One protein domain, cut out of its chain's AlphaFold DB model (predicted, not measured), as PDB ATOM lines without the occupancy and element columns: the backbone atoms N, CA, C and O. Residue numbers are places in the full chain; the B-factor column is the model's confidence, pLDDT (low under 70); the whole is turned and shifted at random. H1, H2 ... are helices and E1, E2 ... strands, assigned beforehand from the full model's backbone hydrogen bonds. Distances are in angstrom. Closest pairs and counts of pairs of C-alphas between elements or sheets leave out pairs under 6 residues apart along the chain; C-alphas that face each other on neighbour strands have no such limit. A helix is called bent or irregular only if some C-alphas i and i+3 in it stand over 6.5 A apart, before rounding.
ATOM      1  N   SER A 635      61.398  46.508 121.113       77.88
ATOM      2  CA  SER A 635      60.670  47.638 120.532       77.88
ATOM      3  C   SER A 635      59.572  47.118 119.612       77.88
ATOM      4  O   SER A 635      59.838  46.434 118.615       77.88
ATOM      5  N   LEU A 636      58.328  47.460 119.927       79.00
ATOM      6  CA  LEU A 636      57.157  47.014 119.182       79.00
ATOM      7  C   LEU A 636      56.458  48.216 118.566       79.00
ATOM      8  O   LEU A 636      56.050  49.135 119.268       79.00
ATOM      9  N   HIS A 637      56.317  48.197 117.242       85.69
ATOM     10  CA  HIS A 637      55.563  49.214 116.529       85.69
ATOM     11  C   HIS A 637      55.074  48.679 115.176       85.69
ATOM     12  O   HIS A 637      55.771  47.907 114.514       85.69
ATOM     13  N   ALA A 638      53.891  49.115 114.734       80.31
ATOM     14  CA  ALA A 638      53.320  48.705 113.447       80.31
ATOM     15  C   ALA A 638      54.164  49.178 112.246       80.31
ATOM     16  O   ALA A 638      54.243  48.504 111.218       80.31
ATOM     17  N   SER A 639      54.808  50.340 112.384       89.06
ATOM     18  CA  SER A 639      55.788  50.862 111.424       89.06
ATOM     19  C   SER A 639      57.184  50.270 111.677       89.06
ATOM     20  O   SER A 639      57.730  50.490 112.764       89.06
ATOM     21  N   PRO A 640      57.794  49.593 110.683       89.00
ATOM     22  CA  PRO A 640      59.147  49.057 110.786       89.00
ATOM     23  C   PRO A 640      60.216  50.112 111.082       89.00
ATOM     24  O   PRO A 640      61.162  49.804 111.801       89.00
ATOM     25  N   ASP A 641      60.066  51.329 110.555       90.75
ATOM     26  CA  ASP A 641      61.036  52.414 110.740       90.75
ATOM     27  C   ASP A 641      61.002  52.975 112.165       90.75
ATOM     28  O   ASP A 641      62.051  53.214 112.753       90.75
ATOM     29  N   ILE A 642      59.810  53.098 112.761       86.94
ATOM     30  CA  ILE A 642      59.662  53.556 114.153       86.94
ATOM     31  C   ILE A 642      60.165  52.484 115.122       86.94
ATOM     32  O   ILE A 642      60.891  52.809 116.057       86.94
ATOM     33  N   ALA A 643      59.844  51.207 114.879       88.25
ATOM     34  CA  ALA A 643      60.396  50.110 115.674       88.25
ATOM     35  C   ALA A 643      61.931  50.090 115.591       88.25
ATOM     36  O   ALA A 643      62.603  50.050 116.614       88.25
ATOM     37  N   ALA A 644      62.494  50.193 114.381       92.88
ATOM     38  CA  ALA A 644      63.939  50.246 114.184       92.88
ATOM     39  C   ALA A 644      64.584  51.466 114.861       92.88
ATOM     40  O   ALA A 644      65.646  51.327 115.462       92.88
ATOM     41  N   GLY A 645      63.942  52.637 114.797       92.50
ATOM     42  CA  GLY A 645      64.390  53.856 115.470       92.50
ATOM     43  C   GLY A 645      64.413  53.710 116.988       92.50
ATOM     44  O   GLY A 645      65.432  53.988 117.613       92.50
ATOM     45  N   ALA A 646      63.326  53.204 117.574       88.00
ATOM     46  CA  ALA A 646      63.221  52.969 119.010       88.00
ATOM     47  C   ALA A 646      64.230  51.920 119.501       88.00
ATOM     48  O   ALA A 646      64.879  52.137 120.523       88.00
ATOM     49  N   ALA A 647      64.411  50.821 118.757       90.50
ATOM     50  CA  ALA A 647      65.469  49.854 119.036       90.50
ATOM     51  C   ALA A 647      66.838  50.543 119.005       90.50
ATOM     52  O   ALA A 647      67.573  50.521 119.986       90.50
ATOM     53  N   TYR A 648      67.180  51.208 117.903       95.69
ATOM     54  CA  TYR A 648      68.491  51.832 117.762       95.69
ATOM     55  C   TYR A 648      68.787  52.853 118.870       95.69
ATOM     56  O   TYR A 648      69.892  52.866 119.414       95.69
ATOM     57  N   GLU A 649      67.799  53.656 119.263       92.75
ATOM     58  CA  GLU A 649      67.958  54.626 120.344       92.75
ATOM     59  C   GLU A 649      68.144  53.951 121.709       92.75
ATOM     60  O   GLU A 649      69.048  54.328 122.457       92.75
ATOM     61  N   ALA A 650      67.387  52.889 122.006       88.56
ATOM     62  CA  ALA A 650      67.578  52.100 123.223       88.56
ATOM     63  C   ALA A 650      69.002  51.522 123.312       88.56
ATOM     64  O   ALA A 650      69.648  51.615 124.357       88.56
ATOM     65  N   PHE A 651      69.531  50.995 122.202       93.56
ATOM     66  CA  PHE A 651      70.922  50.544 122.126       93.56
ATOM     67  C   PHE A 651      71.917  51.675 122.392       93.56
ATOM     68  O   PHE A 651      72.867  51.487 123.154       93.56
ATOM     69  N   ARG A 652      71.717  52.849 121.782       94.00
ATOM     70  CA  ARG A 652      72.618  53.995 121.961       94.00
ATOM     71  C   ARG A 652      72.661  54.467 123.408       94.00
ATOM     72  O   ARG A 652      73.758  54.666 123.923       94.00
ATOM     73  N   VAL A 653      71.499  54.602 124.046       89.00
ATOM     74  CA  VAL A 653      71.376  55.013 125.451       89.00
ATOM     75  C   VAL A 653      72.015  53.982 126.380       89.00
ATOM     76  O   VAL A 653      72.756  54.348 127.294       89.00
ATOM     77  N   LEU A 654      71.786  52.687 126.139       85.94
ATOM     78  CA  LEU A 654      72.395  51.626 126.941       85.94
ATOM     79  C   LEU A 654      73.921  51.616 126.788       85.94
ATOM     80  O   LEU A 654      74.642  51.576 127.781       85.94
ATOM     81  N   LYS A 655      74.423  51.700 125.551       91.19
ATOM     82  CA  LYS A 655      75.861  51.729 125.258       91.19
ATOM     83  C   LYS A 655      76.545  52.924 125.916       91.19
ATOM     84  O   LYS A 655      77.571  52.727 126.559       91.19
ATOM     85  N   SER A 656      75.994  54.134 125.782       88.06
ATOM     86  CA  SER A 656      76.584  55.332 126.392       88.06
ATOM     87  C   SER A 656      76.583  55.256 127.917       88.06
ATOM     88  O   SER A 656      77.586  55.599 128.536       88.06
ATOM     89  N   SER A 657      75.500  54.752 128.515       81.50
ATOM     90  CA  SER A 657      75.389  54.599 129.969       81.50
ATOM     91  C   SER A 657      76.399  53.585 130.508       81.50
ATOM     92  O   SER A 657      77.100  53.873 131.468       81.50
ATOM     93  N   LEU A 658      76.539  52.424 129.858       83.56
ATOM     94  CA  LEU A 658      77.524  51.416 130.258       83.56
ATOM     95  C   LEU A 658      78.960  51.938 130.117       83.56
ATOM     96  O   LEU A 658      79.773  51.743 131.014       83.56
ATOM     97  N   GLN A 659      79.262  52.651 129.029       86.94
ATOM     98  CA  GLN A 659      80.585  53.242 128.821       86.94
ATOM     99  C   GLN A 659      80.915  54.329 129.851       86.94
ATOM    100  O   GLN A 659      82.064  54.416 130.278       86.94
ATOM    101  N   ALA A 660      79.929  55.129 130.269       81.25
ATOM    102  CA  ALA A 660      80.106  56.135 131.315       81.25
ATOM    103  C   ALA A 660      80.467  55.509 132.675       81.25
ATOM    104  O   ALA A 660      81.236  56.095 133.429       81.25
ATOM    105  N   GLU A 661      79.981  54.295 132.945       82.19
ATOM    106  CA  GLU A 661      80.304  53.499 134.141       82.19
ATOM    107  C   GLU A 661      81.599  52.670 133.982       82.19
ATOM    108  O   GLU A 661      81.921  51.831 134.821       82.19
ATOM    109  N   GLY A 662      82.349  52.852 132.888       84.75
ATOM    110  CA  GLY A 662      83.574  52.095 132.607       84.75
ATOM    111  C   GLY A 662      83.344  50.646 132.154       84.75
ATOM    112  O   GLY A 662      84.296  49.869 132.069       84.75
ATOM    113  N   LEU A 663      82.104  50.264 131.831       80.06
ATOM    114  CA  LEU A 663      81.752  48.925 131.357       80.06
ATOM    115  C   LEU A 663      81.874  48.831 129.828       80.06
ATOM    116  O   LEU A 663      81.398  49.686 129.076       80.06
ATOM    117  N   VAL A 664      82.490  47.749 129.344       78.06
ATOM    118  CA  VAL A 664      82.713  47.521 127.907       78.06
ATOM    119  C   VAL A 664      81.639  46.598 127.335       78.06
ATOM    120  O   VAL A 664      81.541  45.425 127.691       78.06
ATOM    121  N   LEU A 665      80.865  47.113 126.380       83.50
ATOM    122  CA  LEU A 665      79.871  46.335 125.644       83.50
ATOM    123  C   LEU A 665      80.541  45.522 124.521       83.50
ATOM    124  O   LEU A 665      81.218  46.065 123.647       83.50
ATOM    125  N   SER A 666      80.348  44.201 124.528       83.00
ATOM    126  CA  SER A 666      80.929  43.305 123.520       83.00
ATOM    127  C   SER A 666      80.151  43.386 122.202       83.00
ATOM    128  O   SER A 666      79.119  42.739 122.055       83.00
ATOM    129  N   GLN A 667      80.685  44.107 121.209       81.62
ATOM    130  CA  GLN A 667      80.095  44.223 119.859       81.62
ATOM    131  C   GLN A 667      79.836  42.868 119.179       81.62
ATOM    132  O   GLN A 667      78.910  42.716 118.388       81.62
ATOM    133  N   GLU A 668      80.659  41.866 119.488       79.81
ATOM    134  CA  GLU A 668      80.503  40.512 118.958       79.81
ATOM    135  C   GLU A 668      79.272  39.799 119.544       79.81
ATOM    136  O   GLU A 668      78.631  39.018 118.842       79.81
ATOM    137  N   LYS A 669      78.948  40.046 120.822       80.62
ATOM    138  CA  LYS A 669      77.846  39.382 121.540       80.62
ATOM    139  C   LYS A 669      76.531  40.138 121.455       80.62
ATOM    140  O   LYS A 669      75.484  39.502 121.440       80.62
ATOM    141  N   THR A 670      76.582  41.462 121.419       88.12
ATOM    142  CA  THR A 670      75.396  42.279 121.192       88.12
ATOM    143  C   THR A 670      74.984  42.119 119.740       88.12
ATOM    144  O   THR A 670      75.839  42.143 118.856       88.12
ATOM    145  N   LYS A 671      73.693  41.913 119.487       90.19
ATOM    146  CA  LYS A 671      73.150  41.687 118.148       90.19
ATOM    147  C   LYS A 671      71.742  42.243 118.086       90.19
ATOM    148  O   LYS A 671      70.956  41.980 118.977       90.19
ATOM    149  N   PHE A 672      71.390  42.899 116.992       91.31
ATOM    150  CA  PHE A 672      69.995  43.232 116.734       91.31
ATOM    151  C   PHE A 672      69.271  42.035 116.120       91.31
ATOM    152  O   PHE A 672      69.813  41.372 115.233       91.31
ATOM    153  N   VAL A 673      68.019  41.795 116.505       86.50
ATOM    154  CA  VAL A 673      67.171  40.766 115.894       86.50
ATOM    155  C   VAL A 673      65.911  41.392 115.322       86.50
ATOM    156  O   VAL A 673      65.030  41.876 116.022       86.50
ATOM    157  N   ALA A 674      65.771  41.343 114.004       86.69
ATOM    158  CA  ALA A 674      64.597  41.875 113.331       86.69
ATOM    159  C   ALA A 674      63.514  40.802 113.161       86.69
ATOM    160  O   ALA A 674      63.740  39.800 112.485       86.69
ATOM    161  N   GLY A 675      62.299  41.021 113.674       75.94
ATOM    162  CA  GLY A 675      61.196  40.073 113.460       75.94
ATOM    163  C   GLY A 675      60.587  40.128 112.053       75.94
ATOM    164  O   GLY A 675      59.827  39.229 111.690       75.94
ATOM    165  N   THR A 676      60.925  41.133 111.229       80.69
ATOM    166  CA  THR A 676      60.549  41.184 109.805       80.69
ATOM    167  C   THR A 676      61.697  41.682 108.911       80.69
ATOM    168  O   THR A 676      62.517  42.488 109.359       80.69
ATOM    169  N   PRO A 677      61.741  41.295 107.616       85.62
ATOM    170  CA  PRO A 677      62.727  41.819 106.665       85.62
ATOM    171  C   PRO A 677      62.660  43.340 106.480       85.62
ATOM    172  O   PRO A 677      63.686  43.973 106.236       85.62
ATOM    173  N   ARG A 678      61.462  43.931 106.607       88.69
ATOM    174  CA  ARG A 678      61.263  45.385 106.498       88.69
ATOM    175  C   ARG A 678      61.903  46.112 107.675       88.69
ATOM    176  O   ARG A 678      62.633  47.069 107.457       88.69
ATOM    177  N   SER A 679      61.712  45.604 108.891       85.88
ATOM    178  CA  SER A 679      62.353  46.154 110.090       85.88
ATOM    179  C   SER A 679      63.873  46.000 110.012       85.88
ATOM    180  O   SER A 679      64.598  46.942 110.301       85.88
ATOM    181  N   ALA A 680      64.369  44.854 109.523       91.00
ATOM    182  CA  ALA A 680      65.800  44.655 109.286       91.00
ATOM    183  C   ALA A 680      66.367  45.695 108.307       91.00
ATOM    184  O   ALA A 680      67.435  46.248 108.541       91.00
ATOM    185  N   ALA A 681      65.661  45.965 107.205       93.56
ATOM    186  CA  ALA A 681      66.074  46.966 106.228       93.56
ATOM    187  C   ALA A 681      66.057  48.386 106.809       93.56
ATOM    188  O   ALA A 681      66.994  49.136 106.559       93.56
ATOM    189  N   ALA A 682      65.036  48.739 107.595       94.88
ATOM    190  CA  ALA A 682      64.958  50.028 108.275       94.88
ATOM    191  C   ALA A 682      66.123  50.223 109.254       94.88
ATOM    192  O   ALA A 682      66.817  51.232 109.203       94.88
ATOM    193  N   LEU A 683      66.423  49.213 110.070       95.31
ATOM    194  CA  LEU A 683      67.525  49.277 111.023       95.31
ATOM    195  C   LEU A 683      68.895  49.323 110.341       95.31
ATOM    196  O   LEU A 683      69.748  50.086 110.775       95.31
ATOM    197  N   ARG A 684      69.099  48.620 109.214       97.06
ATOM    198  CA  ARG A 684      70.335  48.759 108.413       97.06
ATOM    199  C   ARG A 684      70.608  50.198 107.977       97.06
ATOM    200  O   ARG A 684      71.768  50.540 107.805       97.06
ATOM    201  N   LYS A 685      69.571  51.022 107.789       97.25
ATOM    202  CA  LYS A 685      69.739  52.445 107.450       97.25
ATOM    203  C   LYS A 685      70.216  53.283 108.642       97.25
ATOM    204  O   LYS A 685      70.767  54.354 108.423       97.25
ATOM    205  N   LEU A 686      69.977  52.823 109.873       96.69
ATOM    206  CA  LEU A 686      70.311  53.537 111.109       96.69
ATOM    207  C   LEU A 686      71.684  53.149 111.674       96.69
ATOM    208  O   LEU A 686      72.339  53.980 112.298       96.69
ATOM    209  N   LEU A 687      72.117  51.901 111.465       95.56
ATOM    210  CA  LEU A 687      73.374  51.390 112.014       95.56
ATOM    211  C   LEU A 687      74.597  52.091 111.415       95.56
ATOM    212  O   LEU A 687      74.699  52.283 110.203       95.56
ATOM    213  N   ARG A 688      75.560  52.426 112.279       94.19
ATOM    214  CA  ARG A 688      76.845  53.029 111.909       94.19
ATOM    215  C   ARG A 688      77.950  51.967 111.853       94.19
ATOM    216  O   ARG A 688      77.812  50.905 112.463       94.19
ATOM    217  N   PRO A 689      79.080  52.235 111.171       93.25
ATOM    218  CA  PRO A 689      80.253  51.369 111.257       93.25
ATOM    219  C   PRO A 689      80.672  51.144 112.720       93.25
ATOM    220  O   PRO A 689      80.883  52.104 113.461       93.25
ATOM    221  N   GLY A 690      80.773  49.879 113.137       88.75
ATOM    222  CA  GLY A 690      81.073  49.491 114.523       88.75
ATOM    223  C   GLY A 690      79.848  49.292 115.427       88.75
ATOM    224  O   GLY A 690      80.011  48.986 116.611       88.75
ATOM    225  N   ASP A 691      78.629  49.447 114.910       93.50
ATOM    226  CA  ASP A 691      77.428  49.000 115.615       93.50
ATOM    227  C   ASP A 691      77.203  47.479 115.439       93.50
ATOM    228  O   ASP A 691      77.712  46.884 114.487       93.50
ATOM    229  N   PRO A 692      76.473  46.829 116.365       93.56
ATOM    230  CA  PRO A 692      76.157  45.407 116.309       93.56
ATOM    231  C   PRO A 692      75.490  44.950 115.010       93.56
ATOM    232  O   PRO A 692      74.628  45.635 114.459       93.56
ATOM    233  N   ASP A 693      75.813  43.729 114.580       92.81
ATOM    234  CA  ASP A 693      75.169  43.122 113.416       92.81
ATOM    235  C   ASP A 693      73.679  42.866 113.652       92.81
ATOM    236  O   ASP A 693      73.243  42.521 114.755       92.81
ATOM    237  N   ILE A 694      72.916  42.908 112.560       92.62
ATOM    238  CA  ILE A 694      71.551  42.388 112.525       92.62
ATOM    239  C   ILE A 694      71.617  40.906 112.186       92.62
ATOM    240  O   ILE A 694      72.070  40.528 111.102       92.62
ATOM    241  N   VAL A 695      71.109  40.070 113.082       86.50
ATOM    242  CA  VAL A 695      71.029  38.623 112.895       86.50
ATOM    243  C   VAL A 695      69.584  38.154 112.930       86.50
ATOM    244  O   VAL A 695      68.720  38.727 113.584       86.50
ATOM    245  N   ASP A 696      69.324  37.059 112.225       69.38
ATOM    246  CA  ASP A 696      67.988  36.463 112.195       69.38
ATOM    247  C   ASP A 696      67.633  35.754 113.511       69.38
ATOM    248  O   ASP A 696      66.461  35.640 113.857       69.38
ATOM    249  N   VAL A 697      68.635  35.210 114.213       68.88
ATOM    250  CA  VAL A 697      68.495  34.494 115.489       68.88
ATOM    251  C   VAL A 697      69.803  34.617 116.264       68.88
ATOM    252  O   VAL A 697      70.858  34.257 115.734       68.88
ATOM    253  N   VAL A 698      69.733  35.011 117.536       67.88
ATOM    254  CA  VAL A 698      70.854  34.869 118.476       67.88
ATOM    255  C   VAL A 698      70.684  33.544 119.211       67.88
ATOM    256  O   VAL A 698      69.709  33.328 119.919       67.88
ATOM    257  N   LYS A 699      71.598  32.598 118.983       57.31
ATOM    258  CA  LYS A 699      71.514  31.242 119.563       57.31
ATOM    259  C   LYS A 699      72.042  31.149 120.996       57.31
ATOM    260  O   LYS A 699      71.874  30.103 121.614       57.31
ATOM    261  N   ASP A 700      72.738  32.185 121.450       57.84
ATOM    262  CA  ASP A 700      73.575  32.167 122.655       57.84
ATOM    263  C   ASP A 700      73.116  33.155 123.737       57.84
ATOM    264  O   ASP A 700      73.812  33.359 124.727       57.84
ATOM    265  N   LEU A 701      71.933  33.730 123.534       54.94
ATOM    266  CA  LEU A 701      71.143  34.338 124.585       54.94
ATOM    267  C   LEU A 701      70.756  33.222 125.568       54.94
ATOM    268  O   LEU A 701      70.267  32.169 125.139       54.94
ATOM    269  N   GLY A 702      71.084  33.377 126.850       44.12
ATOM    270  CA  GLY A 702      70.811  32.394 127.887       44.12
ATOM    271  C   GLY A 702      69.338  31.990 127.952       44.12
ATOM    272  O   GLY A 702      68.458  32.564 127.315       44.12
ATOM    273  N   LEU A 703      69.062  30.945 128.733       39.69
ATOM    274  CA  LEU A 703      67.734  30.334 128.871       39.69
ATOM    275  C   LEU A 703      66.617  31.312 129.309       39.69
ATOM    276  O   LEU A 703      65.455  30.924 129.211       39.69
ATOM    277  N   ASP A 704      66.963  32.529 129.750       38.31
ATOM    278  CA  ASP A 704      66.057  33.519 130.347       38.31
ATOM    279  C   ASP A 704      65.586  34.636 129.402       38.31
ATOM    280  O   ASP A 704      64.574  35.276 129.686       38.31
ATOM    281  N   SER A 705      66.223  34.869 128.253       43.22
ATOM    282  CA  SER A 705      65.761  35.919 127.339       43.22
ATOM    283  C   SER A 705      64.927  35.310 126.212       43.22
ATOM    284  O   SER A 705      65.441  34.854 125.189       43.22
ATOM    285  N   GLY A 706      63.603  35.329 126.381       47.84
ATOM    286  CA  GLY A 706      62.616  35.037 125.329       47.84
ATOM    287  C   GLY A 706      62.622  36.046 124.163       47.84
ATOM    288  O   GLY A 706      61.645  36.161 123.426       47.84
ATOM    289  N   SER A 707      63.693  36.807 123.994       43.38
ATOM    290  CA  SER A 707      63.858  37.918 123.060       43.38
ATOM    291  C   SER A 707      64.155  37.319 121.686       43.38
ATOM    292  O   SER A 707      65.247  36.838 121.391       43.38
ATOM    293  N   GLY A 708      63.093  37.183 120.892       46.78
ATOM    294  CA  GLY A 708      63.032  36.272 119.746       46.78
ATOM    295  C   GLY A 708      61.867  35.274 119.783       46.78
ATOM    296  O   GLY A 708      61.962  34.215 119.156       46.78
ATOM    297  N   ARG A 709      60.752  35.614 120.458       52.44
ATOM    298  CA  ARG A 709      59.468  34.865 120.549       52.44
ATOM    299  C   ARG A 709      58.896  34.338 119.224       52.44
ATOM    300  O   ARG A 709      57.937  33.567 119.222       52.44
ATOM    301  N   ARG A 710      59.485  34.676 118.077       48.94
ATOM    302  CA  ARG A 710      59.184  34.055 116.786       48.94
ATOM    303  C   ARG A 710      60.411  33.377 116.197       48.94
ATOM    304  O   ARG A 710      61.171  33.964 115.432       48.94
ATOM    305  N   ARG A 711      60.530  32.064 116.421       52.66
ATOM    306  CA  ARG A 711      61.278  31.218 115.478       52.66
ATOM    307  C   ARG A 711      60.687  31.436 114.085       52.66
ATOM    308  O   ARG A 711      59.466  31.391 113.942       52.66
ATOM    309  N   ARG A 712      61.533  31.628 113.057       50.84
ATOM    310  CA  ARG A 712      61.095  31.691 111.647       50.84
ATOM    311  C   ARG A 712      60.003  30.647 111.404       50.84
ATOM    312  O   ARG A 712      60.213  29.465 111.707       50.84
ATOM    313  N   THR A 713      58.902  31.063 110.779       55.25
ATOM    314  CA  THR A 713      57.843  30.169 110.287       55.25
ATOM    315  C   THR A 713      58.427  28.980 109.534       55.25
ATOM    316  O   THR A 713      57.906  27.891 109.666       55.25
ATOM    317  N   THR A 714      59.569  29.117 108.854       55.44
ATOM    318  CA  THR A 714      60.250  28.007 108.170       55.44
ATOM    319  C   THR A 714      60.860  26.955 109.105       55.44
ATOM    320  O   THR A 714      60.834  25.771 108.781       55.44
ATOM    321  N   THR A 715      61.390  27.330 110.276       59.16
ATOM    322  CA  THR A 715      61.903  26.362 111.268       59.16
ATOM    323  C   THR A 715      60.749  25.686 111.997       59.16
ATOM    324  O   THR A 715      60.767  24.465 112.150       59.16
ATOM    325  N   ALA A 716      59.725  26.460 112.368       61.88
ATOM    326  CA  ALA A 716      58.457  25.945 112.874       61.88
ATOM    327  C   ALA A 716      57.817  24.969 111.872       61.88
ATOM    328  O   ALA A 716      57.607  23.807 112.193       61.88
ATOM    329  N   GLN A 717      57.649  25.370 110.611       70.81
ATOM    330  CA  GLN A 717      57.154  24.537 109.510       70.81
ATOM    331  C   GLN A 717      58.040  23.316 109.269       70.81
ATOM    332  O   GLN A 717      57.515  22.233 109.042       70.81
ATOM    333  N   LYS A 718      59.374  23.425 109.353       76.94
ATOM    334  CA  LYS A 718      60.272  22.264 109.248       76.94
ATOM    335  C   LYS A 718      60.026  21.280 110.391       76.94
ATOM    336  O   LYS A 718      60.029  20.076 110.150       76.94
ATOM    337  N   ARG A 719      59.786  21.760 111.615       77.31
ATOM    338  CA  ARG A 719      59.463  20.921 112.779       77.31
ATOM    339  C   ARG A 719      58.056  20.345 112.696       77.31
ATOM    340  O   ARG A 719      57.926  19.140 112.869       77.31
ATOM    341  N   PHE A 720      57.051  21.122 112.304       81.06
ATOM    342  CA  PHE A 720      55.710  20.624 111.992       81.06
ATOM    343  C   PHE A 720      55.743  19.584 110.880       81.06
ATOM    344  O   PHE A 720      55.107  18.546 111.008       81.06
ATOM    345  N   ARG A 721      56.558  19.780 109.840       88.56
ATOM    346  CA  ARG A 721      56.786  18.783 108.789       88.56
ATOM    347  C   ARG A 721      57.434  17.524 109.357       88.56
ATOM    348  O   ARG A 721      57.006  16.427 109.025       88.56
ATOM    349  N   VAL A 722      58.429  17.646 110.236       91.06
ATOM    350  CA  VAL A 722      59.043  16.493 110.920       91.06
ATOM    351  C   VAL A 722      58.036  15.778 111.830       91.06
ATOM    352  O   VAL A 722      57.981  14.550 111.811       91.06
ATOM    353  N   GLY A 723      57.221  16.514 112.587       92.00
ATOM    354  CA  GLY A 723      56.130  15.984 113.404       92.00
ATOM    355  C   GLY A 723      55.092  15.264 112.546       92.00
ATOM    356  O   GLY A 723      54.793  14.104 112.799       92.00
ATOM    357  N   GLY A 724      54.638  15.888 111.460       91.69
ATOM    358  CA  GLY A 724      53.720  15.308 110.479       91.69
ATOM    359  C   GLY A 724      54.271  14.035 109.837       91.69
ATOM    360  O   GLY A 724      53.588  13.015 109.817       91.69
ATOM    361  N   LEU A 725      55.539  14.028 109.413       93.69
ATOM    362  CA  LEU A 725      56.210  12.828 108.897       93.69
ATOM    363  C   LEU A 725      56.290  11.713 109.949       93.69
ATOM    364  O   LEU A 725      56.105  10.540 109.624       93.69
ATOM    365  N   ARG A 726      56.538  12.052 111.221       94.25
ATOM    366  CA  ARG A 726      56.506  11.082 112.327       94.25
ATOM    367  C   ARG A 726      55.093  10.584 112.607       94.25
ATOM    368  O   ARG A 726      54.944   9.405 112.906       94.25
ATOM    369  N   ASN A 727      54.075  11.428 112.464       94.81
ATOM    370  CA  ASN A 727      52.680  11.029 112.618       94.81
ATOM    371  C   ASN A 727      52.258  10.050 111.518       94.81
ATOM    372  O   ASN A 727      51.655   9.021 111.804       94.81
ATOM    373  N   LEU A 728      52.670  10.306 110.273       94.00
ATOM    374  CA  LEU A 728      52.470   9.383 109.154       94.00
ATOM    375  C   LEU A 728      53.162   8.036 109.405       94.00
ATOM    376  O   LEU A 728      52.559   6.988 109.185       94.00
ATOM    377  N   LYS A 729      54.401   8.036 109.920       94.06
ATOM    378  CA  LYS A 729      55.094   6.798 110.321       94.06
ATOM    379  C   LYS A 729      54.373   6.081 111.465       94.06
ATOM    380  O   LYS A 729      54.206   4.870 111.395       94.06
ATOM    381  N   LEU A 730      53.899   6.814 112.473       93.56
ATOM    382  CA  LEU A 730      53.131   6.258 113.589       93.56
ATOM    383  C   LEU A 730      51.806   5.637 113.120       93.56
ATOM    384  O   LEU A 730      51.401   4.612 113.653       93.56
ATOM    385  N   GLY A 731      51.154   6.224 112.112       90.75
ATOM    386  CA  GLY A 731      49.938   5.686 111.497       90.75
ATOM    387  C   GLY A 731      50.150   4.377 110.731       90.75
ATOM    388  O   GLY A 731      49.223   3.577 110.653       90.75
ATOM    389  N   LYS A 732      51.362   4.131 110.215       94.12
ATOM    390  CA  LYS A 732      51.731   2.876 109.533       94.12
ATOM    391  C   LYS A 732      52.072   1.738 110.500       94.12
ATOM    392  O   LYS A 732      52.076   0.579 110.095       94.12
ATOM    393  N   LEU A 733      52.369   2.047 111.762       91.38
ATOM    394  CA  LEU A 733      52.641   1.032 112.775       91.38
ATOM    395  C   LEU A 733      51.319   0.452 113.288       91.38
ATOM    396  O   LEU A 733      50.467   1.177 113.805       91.38
ATOM    397  N   ARG A 734      51.161  -0.874 113.198       90.69
ATOM    398  CA  ARG A 734      50.051  -1.593 113.839       90.69
ATOM    399  C   ARG A 734      50.295  -1.652 115.348       90.69
ATOM    400  O   ARG A 734      50.863  -2.611 115.854       90.69
ATOM    401  N   ILE A 735      49.908  -0.592 116.058       91.56
ATOM    402  CA  ILE A 735      50.005  -0.515 117.522       91.56
ATOM    403  C   ILE A 735      48.645  -0.909 118.116       91.56
ATOM    404  O   ILE A 735      47.708  -0.112 118.021       91.56
ATOM    405  N   PRO A 736      48.520  -2.093 118.745       78.94
ATOM    406  CA  PRO A 736      47.234  -2.616 119.212       78.94
ATOM    407  C   PRO A 736      46.660  -1.839 120.407       78.94
ATOM    408  O   PRO A 736      45.450  -1.782 120.592       78.94
ATOM    409  N   SER A 737      47.507  -1.183 121.207       93.88
ATOM    410  CA  SER A 737      47.064  -0.412 122.373       93.88
ATOM    411  C   SER A 737      46.947   1.084 122.074       93.88
ATOM    412  O   SER A 737      47.945   1.772 121.834       93.88
ATOM    413  N   ARG A 738      45.729   1.627 122.214       88.56
ATOM    414  CA  ARG A 738      45.451   3.075 122.122       88.56
ATOM    415  C   ARG A 738      46.306   3.890 123.100       88.56
ATOM    416  O   ARG A 738      46.799   4.957 122.739       88.56
ATOM    417  N   ARG A 739      46.537   3.373 124.312       88.00
ATOM    418  CA  ARG A 739      47.343   4.036 125.354       88.00
ATOM    419  C   ARG A 739      48.813   4.156 124.946       88.00
ATOM    420  O   ARG A 739      49.415   5.216 125.118       88.00
ATOM    421  N   VAL A 740      49.380   3.101 124.360       87.56
ATOM    422  CA  VAL A 740      50.761   3.102 123.843       87.56
ATOM    423  C   VAL A 740      50.884   4.032 122.638       87.56
ATOM    424  O   VAL A 740      51.825   4.823 122.564       87.56
ATOM    425  N   ARG A 741      49.894   4.021 121.740       90.75
ATOM    426  CA  ARG A 741      49.845   4.924 120.583       90.75
ATOM    427  C   ARG A 741      49.808   6.396 120.999       90.75
ATOM    428  O   ARG A 741      50.567   7.193 120.456       90.75
ATOM    429  N   LEU A 742      48.994   6.751 121.996       87.06
ATOM    430  CA  LEU A 742      48.948   8.109 122.554       87.06
ATOM    431  C   LEU A 742      50.275   8.516 123.204       87.06
ATOM    432  O   LEU A 742      50.731   9.643 123.009       87.06
ATOM    433  N   ARG A 743      50.933   7.603 123.930       88.56
ATOM    434  CA  ARG A 743      52.256   7.854 124.519       88.56
ATOM    435  C   ARG A 743      53.306   8.128 123.441       88.56
ATOM    436  O   ARG A 743      54.063   9.087 123.570       88.56
ATOM    437  N   LEU A 744      53.334   7.336 122.370       86.00
ATOM    438  CA  LEU A 744      54.245   7.528 121.233       86.00
ATOM    439  C   LEU A 744      53.937   8.812 120.456       86.00
ATOM    440  O   LEU A 744      54.852   9.532 120.067       86.00
ATOM    441  N   HIS A 745      52.658   9.151 120.291       89.94
ATOM    442  CA  HIS A 745      52.257  10.429 119.711       89.94
ATOM    443  C   HIS A 745      52.791  11.601 120.551       89.94
ATOM    444  O   HIS A 745      53.473  12.476 120.024       89.94
ATOM    445  N   ARG A 746      52.579  11.588 121.873       83.06
ATOM    446  CA  ARG A 746      53.039  12.661 122.772       83.06
ATOM    447  C   ARG A 746      54.562  12.770 122.875       83.06
ATOM    448  O   ARG A 746      55.067  13.883 122.868       83.06
ATOM    449  N   SER A 747      55.274  11.645 122.951       82.31
ATOM    450  CA  SER A 747      56.737  11.596 123.153       82.31
ATOM    451  C   SER A 747      57.574  11.680 121.872       82.31
ATOM    452  O   SER A 747      58.775  11.932 121.939       82.31
ATOM    453  N   SER A 748      56.971  11.459 120.698       87.19
ATOM    454  CA  SER A 748      57.685  11.498 119.416       87.19
ATOM    455  C   SER A 748      57.122  12.544 118.464       87.19
ATOM    456  O   SER A 748      57.873  13.409 118.008       87.19
ATOM    457  N   VAL A 749      55.821  12.494 118.163       89.81
ATOM    458  CA  VAL A 749      55.172  13.384 117.183       89.81
ATOM    459  C   VAL A 749      55.076  14.800 117.737       89.81
ATOM    460  O   VAL A 749      55.648  15.724 117.159       89.81
ATOM    461  N   VAL A 750      54.417  14.950 118.887       77.75
ATOM    462  CA  VAL A 750      54.188  16.244 119.541       77.75
ATOM    463  C   VAL A 750      55.512  16.845 119.978       77.75
ATOM    464  O   VAL A 750      55.792  17.985 119.637       77.75
ATOM    465  N   THR A 751      56.379  16.068 120.632       74.62
ATOM    466  CA  THR A 751      57.686  16.579 121.062       74.62
ATOM    467  C   THR A 751      58.513  17.061 119.880       74.62
ATOM    468  O   THR A 751      59.117  18.110 119.980       74.62
ATOM    469  N   SER A 752      58.512  16.372 118.734       80.94
ATOM    470  CA  SER A 752      59.308  16.816 117.574       80.94
ATOM    471  C   SER A 752      58.686  17.965 116.793       80.94
ATOM    472  O   SER A 752      59.425  18.733 116.175       80.94
ATOM    473  N   GLY A 753      57.353  18.053 116.790       77.56
ATOM    474  CA  GLY A 753      56.602  19.134 116.156       77.56
ATOM    475  C   GLY A 753      56.630  20.426 116.967       77.56
ATOM    476  O   GLY A 753      56.752  21.497 116.384       77.56
ATOM    477  N   LEU A 754      56.589  20.312 118.298       67.69
ATOM    478  CA  LEU A 754      56.474  21.431 119.237       67.69
ATOM    479  C   LEU A 754      57.761  21.716 120.027       67.69
ATOM    480  O   LEU A 754      57.749  22.548 120.929       67.69
ATOM    481  N   TYR A 755      58.881  21.046 119.728       57.03
ATOM    482  CA  TYR A 755      60.147  21.283 120.431       57.03
ATOM    483  C   TYR A 755      60.588  22.752 120.316       57.03
ATOM    484  O   TYR A 755      61.074  23.186 119.263       57.03
ATOM    485  N   GLY A 756      60.469  23.498 121.417       50.84
ATOM    486  CA  GLY A 756      60.775  24.928 121.489       50.84
ATOM    487  C   GLY A 756      59.793  25.807 120.713       50.84
ATOM    488  O   GLY A 756      60.229  26.753 120.059       50.84
ATOM    489  N   HIS A 757      58.510  25.439 120.707       48.84
ATOM    490  CA  HIS A 757      57.408  26.260 120.212       48.84
ATOM    491  C   HIS A 757      56.693  26.893 121.415       48.84
ATOM    492  O   HIS A 757      56.086  26.172 122.202       48.84
ATOM    493  N   GLU A 758      56.760  28.215 121.545       45.75
ATOM    494  CA  GLU A 758      55.837  29.001 122.376       45.75
ATOM    495  C   GLU A 758      54.736  29.581 121.470       45.75
ATOM    496  O   GLU A 758      54.922  29.697 120.252       45.75
ATOM    497  N   ALA A 759      53.549  29.816 122.032       32.78
ATOM    498  CA  ALA A 759      52.341  30.175 121.290       32.78
ATOM    499  C   ALA A 759      52.501  31.495 120.509       32.78
ATOM    500  O   ALA A 759      53.027  32.480 121.020       32.78
ATOM    501  N   GLN A 760      52.042  31.502 119.254       34.78
ATOM    502  CA  GLN A 760      52.064  32.665 118.364       34.78
ATOM    503  C   GLN A 760      50.833  33.553 118.615       34.78
ATOM    504  O   GLN A 760      49.712  33.089 118.435       34.78
ATOM    505  N   GLY A 761      51.040  34.826 118.956       29.19
ATOM    506  CA  GLY A 761      50.124  35.915 118.590       29.19
ATOM    507  C   GLY A 761      50.706  36.653 117.383       29.19
ATOM    508  O   GLY A 761      51.933  36.736 117.293       29.19
ATOM    509  N   ASP A 762      49.871  37.105 116.445       28.47
ATOM    510  CA  ASP A 762      50.247  37.889 115.254       28.47
ATOM    511  C   ASP A 762      50.744  39.311 115.620       28.47
ATOM    512  O   ASP A 762      50.662  39.711 116.772       28.47
ATOM    513  N   ASP A 763      51.361  40.007 114.651       32.94
ATOM    514  CA  ASP A 763      51.868  41.409 114.650       32.94
ATOM    515  C   ASP A 763      53.391  41.615 114.669       32.94
ATOM    516  O   ASP A 763      54.126  40.906 115.339       32.94
ATOM    517  N   GLY A 764      53.900  42.523 113.830       34.03
ATOM    518  CA  GLY A 764      55.331  42.728 113.551       34.03
ATOM    519  C   GLY A 764      56.146  43.168 114.774       34.03
ATOM    520  O   GLY A 764      55.728  44.052 115.509       34.03
ATOM    521  N   GLN A 765      57.312  42.547 114.994       35.59
ATOM    522  CA  GLN A 765      58.133  42.745 116.204       35.59
ATOM    523  C   GLN A 765      59.618  42.928 115.858       35.59
ATOM    524  O   GLN A 765      60.060  42.481 114.796       35.59
ATOM    525  N   MET A 766      60.390  43.571 116.736       33.41
ATOM    526  CA  MET A 766      61.840  43.766 116.621       33.41
ATOM    527  C   MET A 766      62.491  43.664 118.013       33.41
ATOM    528  O   MET A 766      61.887  44.116 118.981       33.41
ATOM    529  N   TYR A 767      63.684  43.072 118.107       37.03
ATOM    530  CA  TYR A 767      64.379  42.749 119.362       37.03
ATOM    531  C   TYR A 767      65.844  43.227 119.340       37.03
ATOM    532  O   TYR A 767      66.450  43.337 118.265       37.03
ATOM    533  N   LEU A 768      66.401  43.479 120.526       34.03
ATOM    534  CA  LEU A 768      67.749  44.001 120.773       34.03
ATOM    535  C   LEU A 768      68.523  43.149 121.776       34.03
ATOM    536  O   LEU A 768      67.912  42.779 122.808       34.03
TER     537      LEU A 768
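AT A GLANCE: This is residues 635 to 768 of the 768 residues of the protein "Hypothetical protein" of Symbiodinium natans (UniProt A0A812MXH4). Two lobes stand end to end: a head with the long helix H1, the short helix H2 set slanting to its first part, and the small strand E1; and a helical hairpin of H3 and H4 that makes much of the length. Two stretches with no named element, residues 687 to 712 and 755 to 768, run between the lobes, the last one returning to E1. The printed part has 134 residues with four named helices and one named strand, in the order H1, E1, H2, H3, H4, and is mostly helix. It is loose, with a radius of gyration of the C-alphas of 20.4 A, and spans 68 by 32 by 21 A.

IN THESE COORDINATES: The longest helix, H1, holds residues 640 to 660 and is 30.2 A long, from C-alpha 640 at (59.147, 49.057, 110.786) to C-alpha 660 at (80.106, 56.135, 131.315). E1 holds residues 672 to 674, 6.5 A, and H2 residues 677 to 686, 14.6 A. H3 holds residues 713 to 732, 28.0 A. H4 holds residues 738 to 754, 21.6 A, and ends with C-alpha 754 at (56.474, 21.431, 119.237). H4 has a kink of 26 degrees near residue 745; it is neither bent nor irregular, but only just: C-alphas 747 and 750 are 6.4 A apart.

HOW THE PARTS SIT: H1 touches H2 with residues 640 to 648 alone, at a steep tilt of 47 degrees, the same way; their closest C-alphas are those of Pro 640 and Ser 679, 4.4 A. H1 and E1 are near each other, their closest C-alphas 8.3 A apart. The closest C-alphas of E1 and H2 are those of Ala 674 and Ala 680, 5.1 A apart. E1 pairs with no named strand, but its residues 672 to 673 pair with residues 694 to 695, parallel, and its residues 673 to 674 with residues 766 to 767, antiparallel. H3 and H4 form a helical hairpin: they touch at a shallow tilt of 20 degrees, opposite ways, with C-alphas 723 and 753 closest at 4.2 A. H1 and H2 are each apart from H3 and from H4. Every O i to N i+4 pair is within hydrogen-bond range in H1 and H3, against 5 of 6 in H2 and 11 of 13 in H4.

THE WHOLE: The two C-alphas farthest apart, those of Ala 660 and Pro 736, are 68.4 A apart, while those of the first and last printed residues are 8.0 A apart. Residues 657 to 662, of which 657 to 660 belong to H1, stand free. The printed part has no cut. The links H1 to E1, 11 residues, and H2 to H3, 26 residues, are long; E1 to H2 and H3 to H4 are tight. The mean pLDDT of the printed part is 77.0, and residues 696 to 716 and 754 to 768 are under 70.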